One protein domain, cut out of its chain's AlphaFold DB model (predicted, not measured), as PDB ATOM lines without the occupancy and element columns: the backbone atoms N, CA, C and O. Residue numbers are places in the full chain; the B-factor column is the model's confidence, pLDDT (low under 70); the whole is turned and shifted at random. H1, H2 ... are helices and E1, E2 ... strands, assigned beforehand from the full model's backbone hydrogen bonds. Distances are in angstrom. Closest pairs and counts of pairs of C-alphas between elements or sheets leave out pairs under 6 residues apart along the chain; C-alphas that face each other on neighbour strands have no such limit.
ATOM      1  N   GLU A  84     -50.562  30.143 -21.293       84.69
ATOM      2  CA  GLU A  84     -49.643  29.293 -20.534       84.69
ATOM      3  C   GLU A  84     -50.323  28.653 -19.319       84.69
ATOM      4  O   GLU A  84     -50.340  27.432 -19.195       84.69
ATOM      5  N   VAL A  85     -50.994  29.450 -18.480       87.19
ATOM      6  CA  VAL A  85     -51.734  28.933 -17.318       87.19
ATOM      7  C   VAL A  85     -52.840  27.972 -17.759       87.19
ATOM      8  O   VAL A  85     -53.024  26.924 -17.148       87.19
ATOM      9  N   ARG A  86     -53.565  28.280 -18.843       89.31
ATOM     10  CA  ARG A  86     -54.598  27.380 -19.390       89.31
ATOM     11  C   ARG A  86     -54.025  26.070 -19.928       89.31
ATOM     12  O   ARG A  86     -54.716  25.055 -19.881       89.31
ATOM     13  N   SER A  87     -52.815  26.093 -20.479       84.69
ATOM     14  CA  SER A  87     -52.113  24.898 -20.953       84.69
ATOM     15  C   SER A  87     -51.703  24.012 -19.777       84.69
ATOM     16  O   SER A  87     -52.072  22.843 -19.738       84.69
ATOM     17  N   LEU A  88     -51.044  24.593 -18.770       86.81
ATOM     18  CA  LEU A  88     -50.577  23.878 -17.578       86.81
ATOM     19  C   LEU A  88     -51.738  23.293 -16.754       86.81
ATOM     20  O   LEU A  88     -51.648  22.189 -16.225       86.81
ATOM     21  N   LEU A  89     -52.873  23.999 -16.673       90.00
ATOM     22  CA  LEU A  89     -54.079  23.464 -16.031       90.00
ATOM     23  C   LEU A  89     -54.627  22.237 -16.763       90.00
ATOM     24  O   LEU A  89     -54.998  21.267 -16.110       90.00
ATOM     25  N   ARG A  90     -54.665  22.263 -18.104       87.19
ATOM     26  CA  ARG A  90     -55.114  21.116 -18.912       87.19
ATOM     27  C   ARG A  90     -54.214  19.896 -18.713       87.19
ATOM     28  O   ARG A  90     -54.728  18.783 -18.660       87.19
ATOM     29  N   GLU A  91     -52.912  20.120 -18.562       85.50
ATOM     30  CA  GLU A  91     -51.913  19.080 -18.308       85.50
ATOM     31  C   GLU A  91     -52.114  18.391 -16.949       85.50
ATOM     32  O   GLU A  91     -52.155  17.159 -16.878       85.50
ATOM     33  N   ILE A  92     -52.319  19.161 -15.872       83.44
ATOM     34  CA  ILE A  92     -52.614  18.603 -14.539       83.44
ATOM     35  C   ILE A  92     -53.973  17.898 -14.522       83.44
ATOM     36  O   ILE A  92     -54.097  16.818 -13.950       83.44
ATOM     37  N   GLU A  93     -54.989  18.496 -15.147       83.31
ATOM     38  CA  GLU A  93     -56.356  17.960 -15.186       83.31
ATOM     39  C   GLU A  93     -56.511  16.747 -16.115       83.31
ATOM     40  O   GLU A  93     -57.613  16.220 -16.218       83.31
ATOM     41  N   GLY A  94     -55.448  16.314 -16.804       69.69
ATOM     42  CA  GLY A  94     -55.490  15.129 -17.665       69.69
ATOM     43  C   GLY A  94     -56.407  15.284 -18.880       69.69
ATOM     44  O   GLY A  94     -56.812  14.295 -19.472       69.69
ATOM     45  N   LYS A  95     -56.729  16.517 -19.294       56.38
ATOM     46  CA  LYS A  95     -57.682  16.787 -20.390       56.38
ATOM     47  C   LYS A  95     -57.115  16.531 -21.797       56.38
ATOM     48  O   LYS A  95     -57.733  16.930 -22.784       56.38
ATOM     49  N   GLU A  96     -55.961  15.871 -21.910       50.16
ATOM     50  CA  GLU A  96     -55.510  15.268 -23.168       50.16
ATOM     51  C   GLU A  96     -56.110  13.863 -23.302       50.16
ATOM     52  O   GLU A  96     -55.893  13.001 -22.458       50.16
ATOM     53  N   LYS A  97     -56.857  13.669 -24.393       49.09
ATOM     54  CA  LYS A  97     -57.842  12.610 -24.684       49.09
ATOM     55  C   LYS A  97     -57.461  11.132 -24.443       49.09
ATOM     56  O   LYS A  97     -58.349  10.307 -24.597       49.09
ATOM     57  N   ASP A  98     -56.236  10.780 -24.054       50.34
ATOM     58  CA  ASP A  98     -55.739   9.389 -24.110       50.34
ATOM     59  C   ASP A  98     -54.928   8.903 -22.891       50.34
ATOM     60  O   ASP A  98     -54.207   7.907 -22.987       50.34
ATOM     61  N   LYS A  99     -54.996   9.556 -21.727       48.94
ATOM     62  CA  LYS A  99     -54.305   9.051 -20.527       48.94
ATOM     63  C   LYS A  99     -55.307   8.803 -19.414       48.94
ATOM     64  O   LYS A  99     -56.020   9.711 -19.012       48.94
ATOM     65  N   SER A 100     -55.339   7.553 -18.952       50.53
ATOM     66  CA  SER A 100     -56.032   7.105 -17.746       50.53
ATOM     67  C   SER A 100     -55.945   8.153 -16.641       50.53
ATOM     68  O   SER A 100     -54.864   8.699 -16.405       50.53
ATOM     69  N   ASP A 101     -57.069   8.405 -15.968       56.19
ATOM     70  CA  ASP A 101     -57.151   9.272 -14.794       56.19
ATOM     71  C   ASP A 101     -56.244   8.719 -13.689       56.19
ATOM     72  O   ASP A 101     -56.672   7.956 -12.823       56.19
ATOM     73  N   PHE A 102     -54.958   9.064 -13.728       62.28
ATOM     74  CA  PHE A 102     -54.052   8.767 -12.633       62.28
ATOM     75  C   PHE A 102     -54.426   9.697 -11.482       62.28
ATOM     76  O   PHE A 102     -54.306  10.923 -11.627       62.28
ATOM     77  N   PRO A 103     -54.909   9.159 -10.351       73.56
ATOM     78  CA  PRO A 103     -55.255   9.991  -9.218       73.56
ATOM     79  C   PRO A 103     -53.992  10.716  -8.749       73.56
ATOM     80  O   PRO A 103     -52.982  10.089  -8.461       73.56
ATOM     81  N   LEU A 104     -54.055  12.047  -8.669       81.31
ATOM     82  CA  LEU A 104     -52.959  12.848  -8.122       81.31
ATOM     83  C   LEU A 104     -52.631  12.378  -6.693       81.31
ATOM     84  O   LEU A 104     -53.553  12.114  -5.907       81.31
ATOM     85  N   ASP A 105     -51.353  12.322  -6.332       87.00
ATOM     86  CA  ASP A 105     -50.934  12.035  -4.960       87.00
ATOM     87  C   ASP A 105     -51.373  13.156  -3.998       87.00
ATOM     88  O   ASP A 105     -51.806  14.246  -4.401       87.00
ATOM     89  N   ALA A 106     -51.298  12.890  -2.694       88.44
ATOM     90  CA  ALA A 106     -51.750  13.832  -1.676       88.44
ATOM     91  C   ALA A 106     -50.976  15.166  -1.712       88.44
ATOM     92  O   ALA A 106     -51.592  16.227  -1.573       88.44
ATOM     93  N   GLY A 107     -49.660  15.133  -1.935       87.81
ATOM     94  CA  GLY A 107     -48.804  16.315  -2.050       87.81
ATOM     95  C   GLY A 107     -49.205  17.180  -3.241       87.81
ATOM     96  O   GLY A 107     -49.564  18.350  -3.069       87.81
ATOM     97  N   THR A 108     -49.287  16.581  -4.430       88.62
ATOM     98  CA  THR A 108     -49.700  17.280  -5.657       88.62
ATOM     99  C   THR A 108     -51.111  17.857  -5.538       88.62
ATOM    100  O   THR A 108     -51.348  19.003  -5.926       88.62
ATOM    101  N   LYS A 109     -52.065  17.119  -4.947       91.12
ATOM    102  CA  LYS A 109     -53.432  17.622  -4.700       91.12
ATOM    103  C   LYS A 109     -53.435  18.870  -3.820       91.12
ATOM    104  O   LYS A 109     -54.172  19.820  -4.112       91.12
ATOM    105  N   ARG A 110     -52.625  18.889  -2.753       92.38
ATOM    106  CA  ARG A 110     -52.494  20.054  -1.858       92.38
ATOM    107  C   ARG A 110     -51.931  21.252  -2.613       92.38
ATOM    108  O   ARG A 110     -52.557  22.313  -2.606       92.38
ATOM    109  N   MET A 111     -50.827  21.064  -3.333       90.56
ATOM    110  CA  MET A 111     -50.204  22.118  -4.139       90.56
ATOM    111  C   MET A 111     -51.185  22.696  -5.162       90.56
ATOM    112  O   MET A 111     -51.422  23.903  -5.193       90.56
ATOM    113  N   TYR A 112     -51.845  21.837  -5.937       93.06
ATOM    114  CA  TYR A 112     -52.823  22.246  -6.940       93.06
ATOM    115  C   TYR A 112     -54.017  23.005  -6.333       93.06
ATOM    116  O   TYR A 112     -54.474  24.012  -6.881       93.06
ATOM    117  N   THR A 113     -54.491  22.590  -5.155       93.75
ATOM    118  CA  THR A 113     -55.542  23.311  -4.415       93.75
ATOM    119  C   THR A 113     -55.091  24.721  -4.027       93.75
ATOM    120  O   THR A 113     -55.855  25.682  -4.158       93.75
ATOM    121  N   MET A 114     -53.843  24.869  -3.584       92.75
ATOM    122  CA  MET A 114     -53.257  26.164  -3.242       92.75
ATOM    123  C   MET A 114     -53.105  27.070  -4.467       92.75
ATOM    124  O   MET A 114     -53.461  28.250  -4.404       92.75
ATOM    125  N   VAL A 115     -52.708  26.512  -5.612       91.94
ATOM    126  CA  VAL A 115     -52.665  27.239  -6.885       91.94
ATOM    127  C   VAL A 115     -54.045  27.776  -7.275       91.94
ATOM    128  O   VAL A 115     -54.173  28.959  -7.595       91.94
ATOM    129  N   LYS A 116     -55.107  26.963  -7.180       93.12
ATOM    130  CA  LYS A 116     -56.481  27.431  -7.455       93.12
ATOM    131  C   LYS A 116     -56.883  28.607  -6.565       93.12
ATOM    132  O   LYS A 116     -57.540  29.541  -7.027       93.12
ATOM    133  N   ARG A 117     -56.465  28.601  -5.296       92.25
ATOM    134  CA  ARG A 117     -56.718  29.716  -4.367       92.25
ATOM    135  C   ARG A 117     -55.968  30.988  -4.770       92.25
ATOM    136  O   ARG A 117     -56.534  32.076  -4.635       92.25
ATOM    137  N   LEU A 118     -54.743  30.870  -5.288       88.94
ATOM    138  CA  LEU A 118     -53.985  32.004  -5.835       88.94
ATOM    139  C   LEU A 118     -54.659  32.596  -7.076       88.94
ATOM    140  O   LEU A 118     -54.776  33.815  -7.183       88.94
ATOM    141  N   MET A 119     -55.174  31.753  -7.976       89.88
ATOM    142  CA  MET A 119     -55.912  32.206  -9.164       89.88
ATOM    143  C   MET A 119     -57.139  33.056  -8.806       89.88
ATOM    144  O   MET A 119     -57.449  34.024  -9.502       89.88
ATOM    145  N   ALA A 120     -57.818  32.729  -7.704       88.56
ATOM    146  CA  ALA A 120     -58.994  33.461  -7.234       88.56
ATOM    147  C   ALA A 120     -58.678  34.874  -6.694       88.56
ATOM    148  O   ALA A 120     -59.585  35.698  -6.574       88.56
ATOM    149  N   GLN A 121     -57.414  35.195  -6.389       85.06
ATOM    150  CA  GLN A 121     -57.024  36.533  -5.924       85.06
ATOM    151  C   GLN A 121     -57.082  37.523  -7.086       85.06
ATOM    152  O   GLN A 121     -56.457  37.263  -8.097       85.06
ATOM    153  N   ARG A 122     -57.795  38.654  -7.000       74.44
ATOM    154  CA  ARG A 122     -57.976  39.556  -8.165       74.44
ATOM    155  C   ARG A 122     -56.758  40.436  -8.481       74.44
ATOM    156  O   ARG A 122     -56.416  40.580  -9.648       74.44
ATOM    157  N   ASN A 123     -56.084  40.957  -7.455       71.06
ATOM    158  CA  ASN A 123     -55.017  41.959  -7.590       71.06
ATOM    159  C   ASN A 123     -53.738  41.510  -6.874       71.06
ATOM    160  O   ASN A 123     -53.277  42.157  -5.939       71.06
ATOM    161  N   LEU A 124     -53.194  40.359  -7.274       74.31
ATOM    162  CA  LEU A 124     -51.990  39.809  -6.660       74.31
ATOM    163  C   LEU A 124     -50.733  40.246  -7.427       74.31
ATOM    164  O   LEU A 124     -50.547  39.860  -8.582       74.31
ATOM    165  N   VAL A 125     -49.870  41.019  -6.769       70.19
ATOM    166  CA  VAL A 125     -48.517  41.350  -7.237       70.19
ATOM    167  C   VAL A 125     -47.529  40.883  -6.181       70.19
ATOM    168  O   VAL A 125     -47.656  41.241  -5.012       70.19
ATOM    169  N   VAL A 126     -46.554  40.081  -6.595       67.75
ATOM    170  CA  VAL A 126     -45.544  39.511  -5.705       67.75
ATOM    171  C   VAL A 126     -44.159  39.896  -6.194       67.75
ATOM    172  O   VAL A 126     -43.885  39.838  -7.390       67.75
ATOM    173  N   PHE A 127     -43.282  40.269  -5.270       64.12
ATOM    174  CA  PHE A 127     -41.882  40.536  -5.559       64.12
ATOM    175  C   PHE A 127     -41.051  39.332  -5.135       64.12
ATOM    176  O   PHE A 127     -41.220  38.787  -4.043       64.12
ATOM    177  N   VAL A 128     -40.208  38.869  -6.049       60.84
ATOM    178  CA  VAL A 128     -39.392  37.668  -5.889       60.84
ATOM    179  C   VAL A 128     -37.960  38.005  -6.248       60.84
ATOM    180  O   VAL A 128     -37.712  38.707  -7.220       60.84
ATOM    181  N   LEU A 129     -36.999  37.490  -5.498       54.34
ATOM    182  CA  LEU A 129     -35.596  37.628  -5.856       54.34
ATOM    183  C   LEU A 129     -35.283  36.619  -6.964       54.34
ATOM    184  O   LEU A 129     -35.409  35.406  -6.786       54.34
ATOM    185  N   ARG A 130     -34.890  37.104  -8.140       53.06
ATOM    186  CA  ARG A 130     -34.324  36.281  -9.206       53.06
ATOM    187  C   ARG A 130     -32.811  36.294  -9.099       53.06
ATOM    188  O   ARG A 130     -32.193  37.294  -8.768       53.06
ATOM    189  N   TYR A 131     -32.212  35.149  -9.385       50.06
ATOM    190  CA  TYR A 131     -30.772  35.064  -9.551       50.06
ATOM    191  C   TYR A 131     -30.406  35.584 -10.949       50.06
ATOM    192  O   TYR A 131     -30.902  35.036 -11.938       50.06
ATOM    193  N   ASP A 132     -29.581  36.631 -11.036       45.53
ATOM    194  CA  ASP A 132     -29.133  37.191 -12.314       45.53
ATOM    195  C   ASP A 132     -28.135  36.242 -13.013       45.53
ATOM    196  O   ASP A 132     -27.110  35.840 -12.455       45.53
ATOM    197  N   GLU A 133     -28.439  35.867 -14.259       38.47
ATOM    198  CA  GLU A 133     -27.559  35.072 -15.129       38.47
ATOM    199  C   GLU A 133     -26.253  35.793 -15.471       38.47
ATOM    200  O   GLU A 133     -25.239  35.131 -15.712       38.47
ATOM    201  N   TYR A 153     -28.726  39.037  -6.577       52.84
ATOM    202  CA  TYR A 153     -30.145  38.788  -6.739       52.84
ATOM    203  C   TYR A 153     -30.795  40.074  -7.254       52.84
ATOM    204  O   TYR A 153     -30.614  41.128  -6.646       52.84
ATOM    205  N   SER A 154     -31.529  39.994  -8.360       53.94
ATOM    206  CA  SER A 154     -32.373  41.087  -8.838       53.94
ATOM    207  C   SER A 154     -33.800  40.870  -8.354       53.94
ATOM    208  O   SER A 154     -34.379  39.792  -8.508       53.94
ATOM    209  N   GLU A 155     -34.383  41.881  -7.722       59.16
ATOM    210  CA  GLU A 155     -35.792  41.833  -7.359       59.16
ATOM    211  C   GLU A 155     -36.639  41.898  -8.630       59.16
ATOM    212  O   GLU A 155     -36.452  42.735  -9.507       59.16
ATOM    213  N   THR A 156     -37.563  40.961  -8.750       63.19
ATOM    214  CA  THR A 156     -38.423  40.787  -9.905       63.19
ATOM    215  C   THR A 156     -39.863  40.842  -9.466       63.19
ATOM    216  O   THR A 156     -40.310  40.092  -8.600       63.19
ATOM    217  N   ARG A 157     -40.628  41.673 -10.155       70.31
ATOM    218  CA  ARG A 157     -42.074  41.713 -10.020       70.31
ATOM    219  C   ARG A 157     -42.723  40.572 -10.803       70.31
ATOM    220  O   ARG A 157     -42.492  40.446 -12.004       70.31
ATOM    221  N   LEU A 158     -43.570  39.798 -10.135       72.75
ATOM    222  CA  LEU A 158     -44.494  38.843 -10.738       72.75
ATOM    223  C   LEU A 158     -45.927  39.349 -10.591       72.75
ATOM    224  O   LEU A 158     -46.377  39.714  -9.499       72.75
ATOM    225  N   ASN A 159     -46.670  39.338 -11.689       77.81
ATOM    226  CA  ASN A 159     -48.119  39.415 -11.631       77.81
ATOM    227  C   ASN A 159     -48.713  38.062 -11.199       77.81
ATOM    228  O   ASN A 159     -48.046  37.026 -11.200       77.81
ATOM    229  N   ARG A 160     -50.004  38.066 -10.861       83.88
ATOM    230  CA  ARG A 160     -50.753  36.864 -10.485       83.88
ATOM    231  C   ARG A 160     -50.543  35.679 -11.425       83.88
ATOM    232  O   ARG A 160     -50.335  34.573 -10.948       83.88
ATOM    233  N   TRP A 161     -50.675  35.886 -12.733       85.00
ATOM    234  CA  TRP A 161     -50.629  34.794 -13.702       85.00
ATOM    235  C   TRP A 161     -49.221  34.239 -13.880       85.00
ATOM    236  O   TRP A 161     -49.086  33.036 -14.048       85.00
ATOM    237  N   GLU A 162     -48.194  35.079 -13.763       82.25
ATOM    238  CA  GLU A 162     -46.792  34.648 -13.744       82.25
ATOM    239  C   GLU A 162     -46.487  33.810 -12.501       82.25
ATOM    240  O   GLU A 162     -45.896  32.742 -12.614       82.25
ATOM    241  N   LEU A 163     -46.954  34.241 -11.323       81.75
ATOM    242  CA  LEU A 163     -46.818  33.444 -10.105       81.75
ATOM    243  C   LEU A 163     -47.567  32.110 -10.225       81.75
ATOM    244  O   LEU A 163     -47.032  31.067  -9.867       81.75
ATOM    245  N   VAL A 164     -48.805  32.132 -10.726       86.50
ATOM    246  CA  VAL A 164     -49.611  30.920 -10.929       86.50
ATOM    247  C   VAL A 164     -48.931  29.968 -11.911       86.50
ATOM    248  O   VAL A 164     -48.909  28.773 -11.639       86.50
ATOM    249  N   ALA A 165     -48.365  30.469 -13.014       84.31
ATOM    250  CA  ALA A 165     -47.617  29.654 -13.967       84.31
ATOM    251  C   ALA A 165     -46.410  28.984 -13.295       84.31
ATOM    252  O   ALA A 165     -46.326  27.758 -13.316       84.31
ATOM    253  N   ASP A 166     -45.573  29.758 -12.593       80.56
ATOM    254  CA  ASP A 166     -44.419  29.221 -11.859       80.56
ATOM    255  C   ASP A 166     -44.860  28.132 -10.845       80.56
ATOM    256  O   ASP A 166     -44.187  27.111 -10.690       80.56
ATOM    257  N   MET A 167     -46.005  28.302 -10.163       85.12
ATOM    258  CA  MET A 167     -46.496  27.313  -9.186       85.12
ATOM    259  C   MET A 167     -47.069  26.056  -9.853       85.12
ATOM    260  O   MET A 167     -46.884  24.950  -9.338       85.12
ATOM    261  N   LEU A 168     -47.756  26.201 -10.989       84.50
ATOM    262  CA  LEU A 168     -48.274  25.076 -11.768       84.50
ATOM    263  C   LEU A 168     -47.140  24.214 -12.313       84.50
ATOM    264  O   LEU A 168     -47.199  22.997 -12.187       84.50
ATOM    265  N   GLU A 169     -46.091  24.831 -12.850       82.38
ATOM    266  CA  GLU A 169     -44.936  24.108 -13.388       82.38
ATOM    267  C   GLU A 169     -44.231  23.280 -12.306       82.38
ATOM    268  O   GLU A 169     -43.878  22.126 -12.540       82.38
ATOM    269  N   MET A 170     -44.080  23.823 -11.094       80.75
ATOM    270  CA  MET A 170     -43.526  23.053  -9.975       80.75
ATOM    271  C   MET A 170     -44.472  21.946  -9.488       80.75
ATOM    272  O   MET A 170     -44.011  20.904  -9.029       80.75
ATOM    273  N   THR A 171     -45.787  22.155  -9.591       85.69
ATOM    274  CA  THR A 171     -46.795  21.134  -9.261       85.69
ATOM    275  C   THR A 171     -46.756  19.971 -10.254       85.69
ATOM    276  O   THR A 171     -46.840  18.818  -9.841       85.69
ATOM    277  N   ILE A 172     -46.581  20.259 -11.546       83.44
ATOM    278  CA  ILE A 172     -46.396  19.245 -12.594       83.44
ATOM    279  C   ILE A 172     -45.104  18.468 -12.355       83.44
ATOM    280  O   ILE A 172     -45.135  17.246 -12.347       83.44
ATOM    281  N   LEU A 173     -43.997  19.154 -12.056       80.56
ATOM    282  CA  LEU A 173     -42.729  18.487 -11.763       80.56
ATOM    283  C   LEU A 173     -42.840  17.511 -10.579       80.56
ATOM    284  O   LEU A 173     -42.327  16.397 -10.651       80.56
ATOM    285  N   HIS A 174     -43.521  17.916  -9.500       82.44
ATOM    286  CA  HIS A 174     -43.784  17.036  -8.361       82.44
ATOM    287  C   HIS A 174     -44.587  15.798  -8.784       82.44
ATOM    288  O   HIS A 174     -44.180  14.672  -8.504       82.44
ATOM    289  N   ARG A 175     -45.695  16.010  -9.507       83.62
ATOM    290  CA  ARG A 175     -46.546  14.939 -10.041       83.62
ATOM    291  C   ARG A 175     -45.749  13.964 -10.900       83.62
ATOM    292  O   ARG A 175     -45.917  12.761 -10.752       83.62
ATOM    293  N   ASP A 176     -44.917  14.474 -11.801       77.81
ATOM    294  CA  ASP A 176     -44.150  13.646 -12.722       77.81
ATOM    295  C   ASP A 176     -43.183  12.745 -11.960       77.81
ATOM    296  O   ASP A 176     -43.100  11.561 -12.263       77.81
ATOM    297  N   ILE A 177     -42.505  13.252 -10.932       74.44
ATOM    298  CA  ILE A 177     -41.606  12.429 -10.113       74.44
ATOM    299  C   ILE A 177     -42.381  11.318  -9.403       74.44
ATOM    300  O   ILE A 177     -42.005  10.155  -9.517       74.44
ATOM    301  N   VAL A 178     -43.496  11.646  -8.751       77.25
ATOM    302  CA  VAL A 178     -44.309  10.641  -8.052       77.25
ATOM    303  C   VAL A 178     -44.884   9.607  -9.028       77.25
ATOM    304  O   VAL A 178     -44.832   8.411  -8.767       77.25
ATOM    305  N   LEU A 179     -45.367  10.033 -10.200       76.94
ATOM    306  CA  LEU A 179     -45.877   9.118 -11.226       76.94
ATOM    307  C   LEU A 179     -44.802   8.177 -11.781       76.94
ATOM    308  O   LEU A 179     -45.112   7.032 -12.100       76.94
ATOM    309  N   HIS A 180     -43.572   8.661 -11.959       70.19
ATOM    310  CA  HIS A 180     -42.505   7.874 -12.581       70.19
ATOM    311  C   HIS A 180     -41.780   6.960 -11.593       70.19
ATOM    312  O   HIS A 180     -41.344   5.886 -11.999       70.19
ATOM    313  N   TYR A 181     -41.638   7.373 -10.333       66.44
ATOM    314  CA  TYR A 181     -40.837   6.655  -9.337       66.44
ATOM    315  C   TYR A 181     -41.675   6.020  -8.218       66.44
ATOM    316  O   TYR A 181     -41.187   5.146  -7.507       66.44
ATOM    317  N   GLY A 182     -42.953   6.383  -8.103       69.31
ATOM    318  CA  GLY A 182     -43.871   5.892  -7.079       69.31
ATOM    319  C   GLY A 182     -44.007   6.845  -5.892       69.31
ATOM    320  O   GLY A 182     -43.234   7.787  -5.722       69.31
ATOM    321  N   ASP A 183     -45.002   6.569  -5.048       70.44
ATOM    322  CA  ASP A 183     -45.370   7.410  -3.897       70.44
ATOM    323  C   ASP A 183     -44.277   7.488  -2.811       70.44
ATOM    324  O   ASP A 183     -44.308   8.390  -1.975       70.44
ATOM    325  N   ASP A 184     -43.297   6.579  -2.836       68.06
ATOM    326  CA  ASP A 184     -42.155   6.567  -1.910       68.06
ATOM    327  C   ASP A 184     -41.069   7.599  -2.270       68.06
ATOM    328  O   ASP A 184     -40.137   7.811  -1.485       68.06
ATOM    329  N   LEU A 198     -40.716  19.539  -1.468       78.25
ATOM    330  CA  LEU A 198     -41.203  20.563  -2.377       78.25
ATOM    331  C   LEU A 198     -42.658  20.932  -2.073       78.25
ATOM    332  O   LEU A 198     -42.984  22.119  -2.047       78.25
ATOM    333  N   ASP A 199     -43.511  19.933  -1.847       84.50
ATOM    334  CA  ASP A 199     -44.941  20.126  -1.626       84.50
ATOM    335  C   ASP A 199     -45.218  20.953  -0.369       84.50
ATOM    336  O   ASP A 199     -45.917  21.965  -0.449       84.50
ATOM    337  N   ASP A 200     -44.602  20.607   0.758       84.75
ATOM    338  CA  ASP A 200     -44.751  21.339   2.017       84.75
ATOM    339  C   ASP A 200     -44.214  22.772   1.907       84.75
ATOM    340  O   ASP A 200     -44.861  23.734   2.342       84.75
ATOM    341  N   ARG A 201     -43.048  22.950   1.275       79.31
ATOM    342  CA  ARG A 201     -42.435  24.272   1.107       79.31
ATOM    343  C   ARG A 201     -43.260  25.172   0.194       79.31
ATOM    344  O   ARG A 201     -43.461  26.345   0.515       79.31
ATOM    345  N   LEU A 202     -43.730  24.647  -0.938       82.50
ATOM    346  CA  LEU A 202     -44.564  25.405  -1.866       82.50
ATOM    347  C   LEU A 202     -45.936  25.699  -1.274       82.50
ATOM    348  O   LEU A 202     -46.410  26.825  -1.419       82.50
ATOM    349  N   CYS A 203     -46.547  24.756  -0.556       88.00
ATOM    350  CA  CYS A 203     -47.799  25.012   0.152       88.00
ATOM    351  C   CYS A 203     -47.626  26.127   1.186       88.00
ATOM    352  O   CYS A 203     -48.368  27.104   1.123       88.00
ATOM    353  N   THR A 204     -46.599  26.054   2.040       84.50
ATOM    354  CA  THR A 204     -46.296  27.096   3.039       84.50
ATOM    355  C   THR A 204     -46.117  28.461   2.381       84.50
ATOM    356  O   THR A 204     -46.683  29.460   2.820       84.50
ATOM    357  N   PHE A 205     -45.366  28.513   1.280       82.19
ATOM    358  CA  PHE A 205     -45.195  29.749   0.532       82.19
ATOM    359  C   PHE A 205     -46.532  30.295   0.004       82.19
ATOM    360  O   PHE A 205     -46.830  31.476   0.174       82.19
ATOM    361  N   MET A 206     -47.338  29.462  -0.658       85.75
ATOM    362  CA  MET A 206     -48.609  29.902  -1.236       85.75
ATOM    363  C   MET A 206     -49.596  30.329  -0.142       85.75
ATOM    364  O   MET A 206     -50.354  31.280  -0.336       85.75
ATOM    365  N   GLU A 207     -49.572  29.667   1.016       86.81
ATOM    366  CA  GLU A 207     -50.328  30.058   2.208       86.81
ATOM    367  C   GLU A 207     -49.891  31.418   2.728       86.81
ATOM    368  O   GLU A 207     -50.748  32.263   2.993       86.81
ATOM    369  N   ASP A 208     -48.583  31.657   2.817       81.50
ATOM    370  CA  ASP A 208     -48.049  32.959   3.180       81.50
ATOM    371  C   ASP A 208     -48.565  34.014   2.198       81.50
ATOM    372  O   ASP A 208     -49.207  34.971   2.628       81.50
ATOM    373  N   VAL A 209     -48.397  33.821   0.884       79.56
ATOM    374  CA  VAL A 209     -48.901  34.761  -0.134       79.56
ATOM    375  C   VAL A 209     -50.385  35.065   0.048       79.56
ATOM    376  O   VAL A 209     -50.772  36.231   0.040       79.56
ATOM    377  N   LEU A 210     -51.217  34.041   0.246       82.94
ATOM    378  CA  LEU A 210     -52.659  34.201   0.457       82.94
ATOM    379  C   LEU A 210     -53.006  34.872   1.789       82.94
ATOM    380  O   LEU A 210     -54.040  35.536   1.897       82.94
ATOM    381  N   ARG A 211     -52.196  34.672   2.830       82.38
ATOM    382  CA  ARG A 211     -52.365  35.327   4.130       82.38
ATOM    383  C   ARG A 211     -52.039  36.811   4.009       82.38
ATOM    384  O   ARG A 211     -52.840  37.640   4.436       82.38
ATOM    385  N   TRP A 212     -50.910  37.140   3.386       71.56
ATOM    386  CA  TRP A 212     -50.462  38.517   3.183       71.56
ATOM    387  C   TRP A 212     -51.352  39.267   2.183       71.56
ATOM    388  O   TRP A 212     -51.655  40.431   2.414       71.56
ATOM    389  N   SER A 213     -51.882  38.607   1.143       71.31
ATOM    390  CA  SER A 213     -52.805  39.237   0.179       71.31
ATOM    391  C   SER A 213     -54.110  39.733   0.807       71.31
ATOM    392  O   SER A 213     -54.764  40.620   0.259       71.31
ATOM    393  N   LYS A 214     -54.501  39.177   1.958       70.56
ATOM    394  CA  LYS A 214     -55.685  39.594   2.724       70.56
ATOM    395  C   LYS A 214     -55.390  40.732   3.704       70.56
ATOM    396  O   LYS A 214     -56.322  41.378   4.179       70.56
ATOM    397  N   GLN A 215     -54.122  40.980   4.029       64.31
ATOM    398  CA  GLN A 215     -53.717  42.010   4.980       64.31
ATOM    399  C   GLN A 215     -53.480  43.334   4.251       64.31
ATOM    400  O   GLN A 215     -52.426  43.571   3.669       64.31
ATOM    401  N   LYS A 216     -54.470  44.228   4.328       50.19
ATOM    402  CA  LYS A 216     -54.464  45.546   3.667       50.19
ATOM    403  C   LYS A 216     -53.264  46.435   4.050       50.19
ATOM    404  O   LYS A 216     -52.888  47.294   3.274       50.19
ATOM    405  N   ILE A 217     -52.665  46.201   5.222       42.75
ATOM    406  CA  ILE A 217     -51.572  47.001   5.813       42.75
ATOM    407  C   ILE A 217     -50.196  46.641   5.220       42.75
ATOM    408  O   ILE A 217     -49.252  47.413   5.337       42.75
ATOM    409  N   VAL A 218     -50.065  45.472   4.582       48.00
ATOM    410  CA  VAL A 218     -48.774  44.953   4.078       48.00
ATOM    411  C   VAL A 218     -48.628  45.132   2.565       48.00
ATOM    412  O   VAL A 218     -47.599  44.803   1.975       48.00
ATOM    413  N   VAL A 219     -49.670  45.679   1.941       50.75
ATOM    414  CA  VAL A 219     -49.613  46.217   0.592       50.75
ATOM    415  C   VAL A 219     -49.169  47.665   0.726       50.75
ATOM    416  O   VAL A 219     -49.922  48.476   1.255       50.75
ATOM    417  N   ASP A 220     -47.954  47.992   0.289       51.25
ATOM    418  CA  ASP A 220     -47.522  49.393   0.228       51.25
ATOM    419  C   ASP A 220     -48.526  50.168  -0.640       51.25
ATOM    420  O   ASP A 220     -48.669  49.887  -1.826       51.25
ATOM    421  N   GLU A 221     -49.258  51.115  -0.052       46.53
ATOM    422  CA  GLU A 221     -50.338  51.839  -0.730       46.53
ATOM    423  C   GLU A 221     -49.836  52.688  -1.906       46.53
ATOM    424  O   GLU A 221     -50.595  52.947  -2.839       46.53
ATOM    425  N   LYS A 222     -48.555  53.084  -1.903       45.19
ATOM    426  CA  LYS A 222     -47.944  53.839  -3.004       45.19
ATOM    427  C   LYS A 222     -47.545  52.940  -4.166       45.19
ATOM    428  O   LYS A 222     -47.621  53.351  -5.318       45.19
ATOM    429  N   THR A 223     -47.102  51.721  -3.871       49.97
ATOM    430  CA  THR A 223     -46.461  50.842  -4.861       49.97
ATOM    431  C   THR A 223     -47.215  49.533  -5.113       49.97
ATOM    432  O   THR A 223     -46.805  48.742  -5.961       49.97
ATOM    433  N   GLY A 224     -48.321  49.289  -4.402       51.91
ATOM    434  CA  GLY A 224     -49.143  48.077  -4.451       51.91
ATOM    435  C   GLY A 224     -48.398  46.788  -4.092       51.91
ATOM    436  O   GLY A 224     -48.828  45.705  -4.495       51.91
ATOM    437  N   ARG A 225     -47.251  46.885  -3.404       54.09
ATOM    438  CA  ARG A 225     -46.318  45.768  -3.182       54.09
ATOM    439  C   ARG A 225     -46.725  44.936  -1.981       54.09
ATOM    440  O   ARG A 225     -46.831  45.479  -0.892       54.09
ATOM    441  N   LEU A 226     -46.841  43.618  -2.148       52.16
ATOM    442  CA  LEU A 226     -46.819  42.698  -1.010       52.16
ATOM    443  C   LEU A 226     -45.380  42.538  -0.519       52.16
ATOM    444  O   LEU A 226     -44.556  41.937  -1.212       52.16
ATOM    445  N   ALA A 227     -45.088  43.045   0.678       50.25
ATOM    446  CA  ALA A 227     -43.812  42.809   1.344       50.25
ATOM    447  C   ALA A 227     -43.743  41.355   1.845       50.25
ATOM    448  O   ALA A 227     -44.054  41.057   2.999       50.25
ATOM    449  N   LEU A 228     -43.372  40.421   0.966       51.16
ATOM    450  CA  LEU A 228     -43.042  39.065   1.392       51.16
ATOM    451  C   LEU A 228     -41.646  39.076   2.029       51.16
ATOM    452  O   LEU A 228     -40.714  39.624   1.439       51.16
ATOM    453  N   PRO A 229     -41.454  38.468   3.210       41.47
ATOM    454  CA  PRO A 229     -40.147  38.441   3.856       41.47
ATOM    455  C   PRO A 229     -39.146  37.665   2.988       41.47
ATOM    456  O   PRO A 229     -39.254  36.448   2.953       41.47
ATOM    457  N   ASN A 230     -38.223  38.358   2.295       43.69
ATOM    458  CA  ASN A 230     -36.924  37.968   1.685       43.69
ATOM    459  C   ASN A 230     -36.667  36.511   1.204       43.69
ATOM    460  O   ASN A 230     -35.523  36.132   0.968       43.69
ATOM    461  N   LYS A 231     -37.677  35.658   1.039       41.72
ATOM    462  CA  LYS A 231     -37.514  34.196   0.913       41.72
ATOM    463  C   LYS A 231     -37.859  33.640  -0.455       41.72
ATOM    464  O   LYS A 231     -37.888  32.424  -0.645       41.72
ATOM    465  N   VAL A 232     -38.140  34.498  -1.419       46.28
ATOM    466  CA  VAL A 232     -38.863  34.050  -2.596       46.28
ATOM    467  C   VAL A 232     -37.922  33.978  -3.779       46.28
ATOM    468  O   VAL A 232     -37.812  34.918  -4.555       46.28
ATOM    469  N   ILE A 233     -37.214  32.854  -3.872       49.03
ATOM    470  CA  ILE A 233     -36.213  32.604  -4.907       49.03
ATOM    471  C   ILE A 233     -36.690  31.530  -5.898       49.03
ATOM    472  O   ILE A 233     -35.999  30.553  -6.156       49.03
ATOM    473  N   PHE A 234     -37.888  31.689  -6.477       45.94
ATOM    474  CA  PHE A 234     -38.498  30.681  -7.371       45.94
ATOM    475  C   PHE A 234     -37.640  30.276  -8.561       45.94
ATOM    476  O   PHE A 234     -37.600  29.110  -8.949       45.94
ATOM    477  N   ARG A 235     -36.916  31.232  -9.148       41.53
ATOM    478  CA  ARG A 235     -36.056  30.944 -10.301       41.53
ATOM    479  C   ARG A 235     -34.675  30.431  -9.924       41.53
ATOM    480  O   ARG A 235     -34.032  29.808 -10.758       41.53
TER     481      ARG A 235
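Overview. This is residues 84 to 133, 153 to 184 and 198 to 235 of the 282 residues of an uncharacterized protein of Hortaea werneckii (UniProt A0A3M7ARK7). A two-stranded antiparallel ribbon, E1 and E2, slants off one end of an up-and-down bundle of three helices, H2, H3 and H4, and a short fourth helix, H1, packs along H3. Past the ribbon's end of the bundle the last stretch, residues 214 to 235, loops out and folds back, while residues 93 to 105 loop out at the other end. The printed part has 120 residues, with four named helices and two named strands in the order H1, H2, E1, E2, H3, H4, and is mostly helix. It is compact, with a radius of gyration of the C-alphas of 15.5 A, yet elongated, spanning 50 by 30 by 24 A.

Along the chain. E1 is residues 125 to 131, 19.0 A long, and E2 is residues 153 to 159, 18.6 A long. H3, the longest helix, is residues 160 to 181 and measures 31.8 A, from C-alpha 160 at (-50.753, 36.864, -10.485) to C-alpha 181 at (-40.837, 6.655, -9.337). H2, residues 106 to 119, measures 20.3 A, and H4, residues 198 to 213, measures 22.1 A. H1, residues 84 to 92, begins with C-alpha 84 at (-49.643, 29.293, -20.534) and measures 12.6 A.

Arrangement. E1 and E2 are antiparallel neighbours, with 149 degrees between their directions; N 128 and O 156 are 2.8 A apart and N 156 and O 128 are 2.7 A apart, both within hydrogen-bond range. The closest C-alphas of E1 and H3, those of Val 125 and Arg 160, are 6.0 A apart. H3 is the hub and touches the three other helices. H2 touches it at a shallow tilt of 12 degrees, opposite ways, closest at the C-alphas of Thr 108 and Arg 175, 5.9 A. H4 touches H3 with residues 198 to 202 alone, opposite ways at a shallow tilt of 19 degrees, closest at the C-alphas of His 174 and Leu 198, 7.4 A. H2 and H4 touch, the same way at a shallow tilt of 24 degrees, with the C-alphas of Gly 107 and Asp 199 closest, 5.4 A. H1 touches H3, the same way at a shallow tilt of 26 degrees, with the C-alphas of Val 85 and Ala 165 closest, 5.4 A. H1 and H4 are apart. In H1, H2, H3 and H4 every O i to N i+4 pair is within hydrogen-bond range.

Size, cuts and confidence. The two C-alphas farthest apart, those of Asp 98 and Lys 222, are 49.8 A apart. Residues 134 to 152 are not printed, with 9.5 A from C-alpha 133 to C-alpha 153, and residues 185 to 197 are not printed, with 14.0 A from C-alpha 184 to C-alpha 198. The link from H1 to H2 is long, with 13 residues. The mean pLDDT of the printed part is 71.7, and 45 residues are under 70, among them residues 94 to 102, 126 to 133 and 215 to 235.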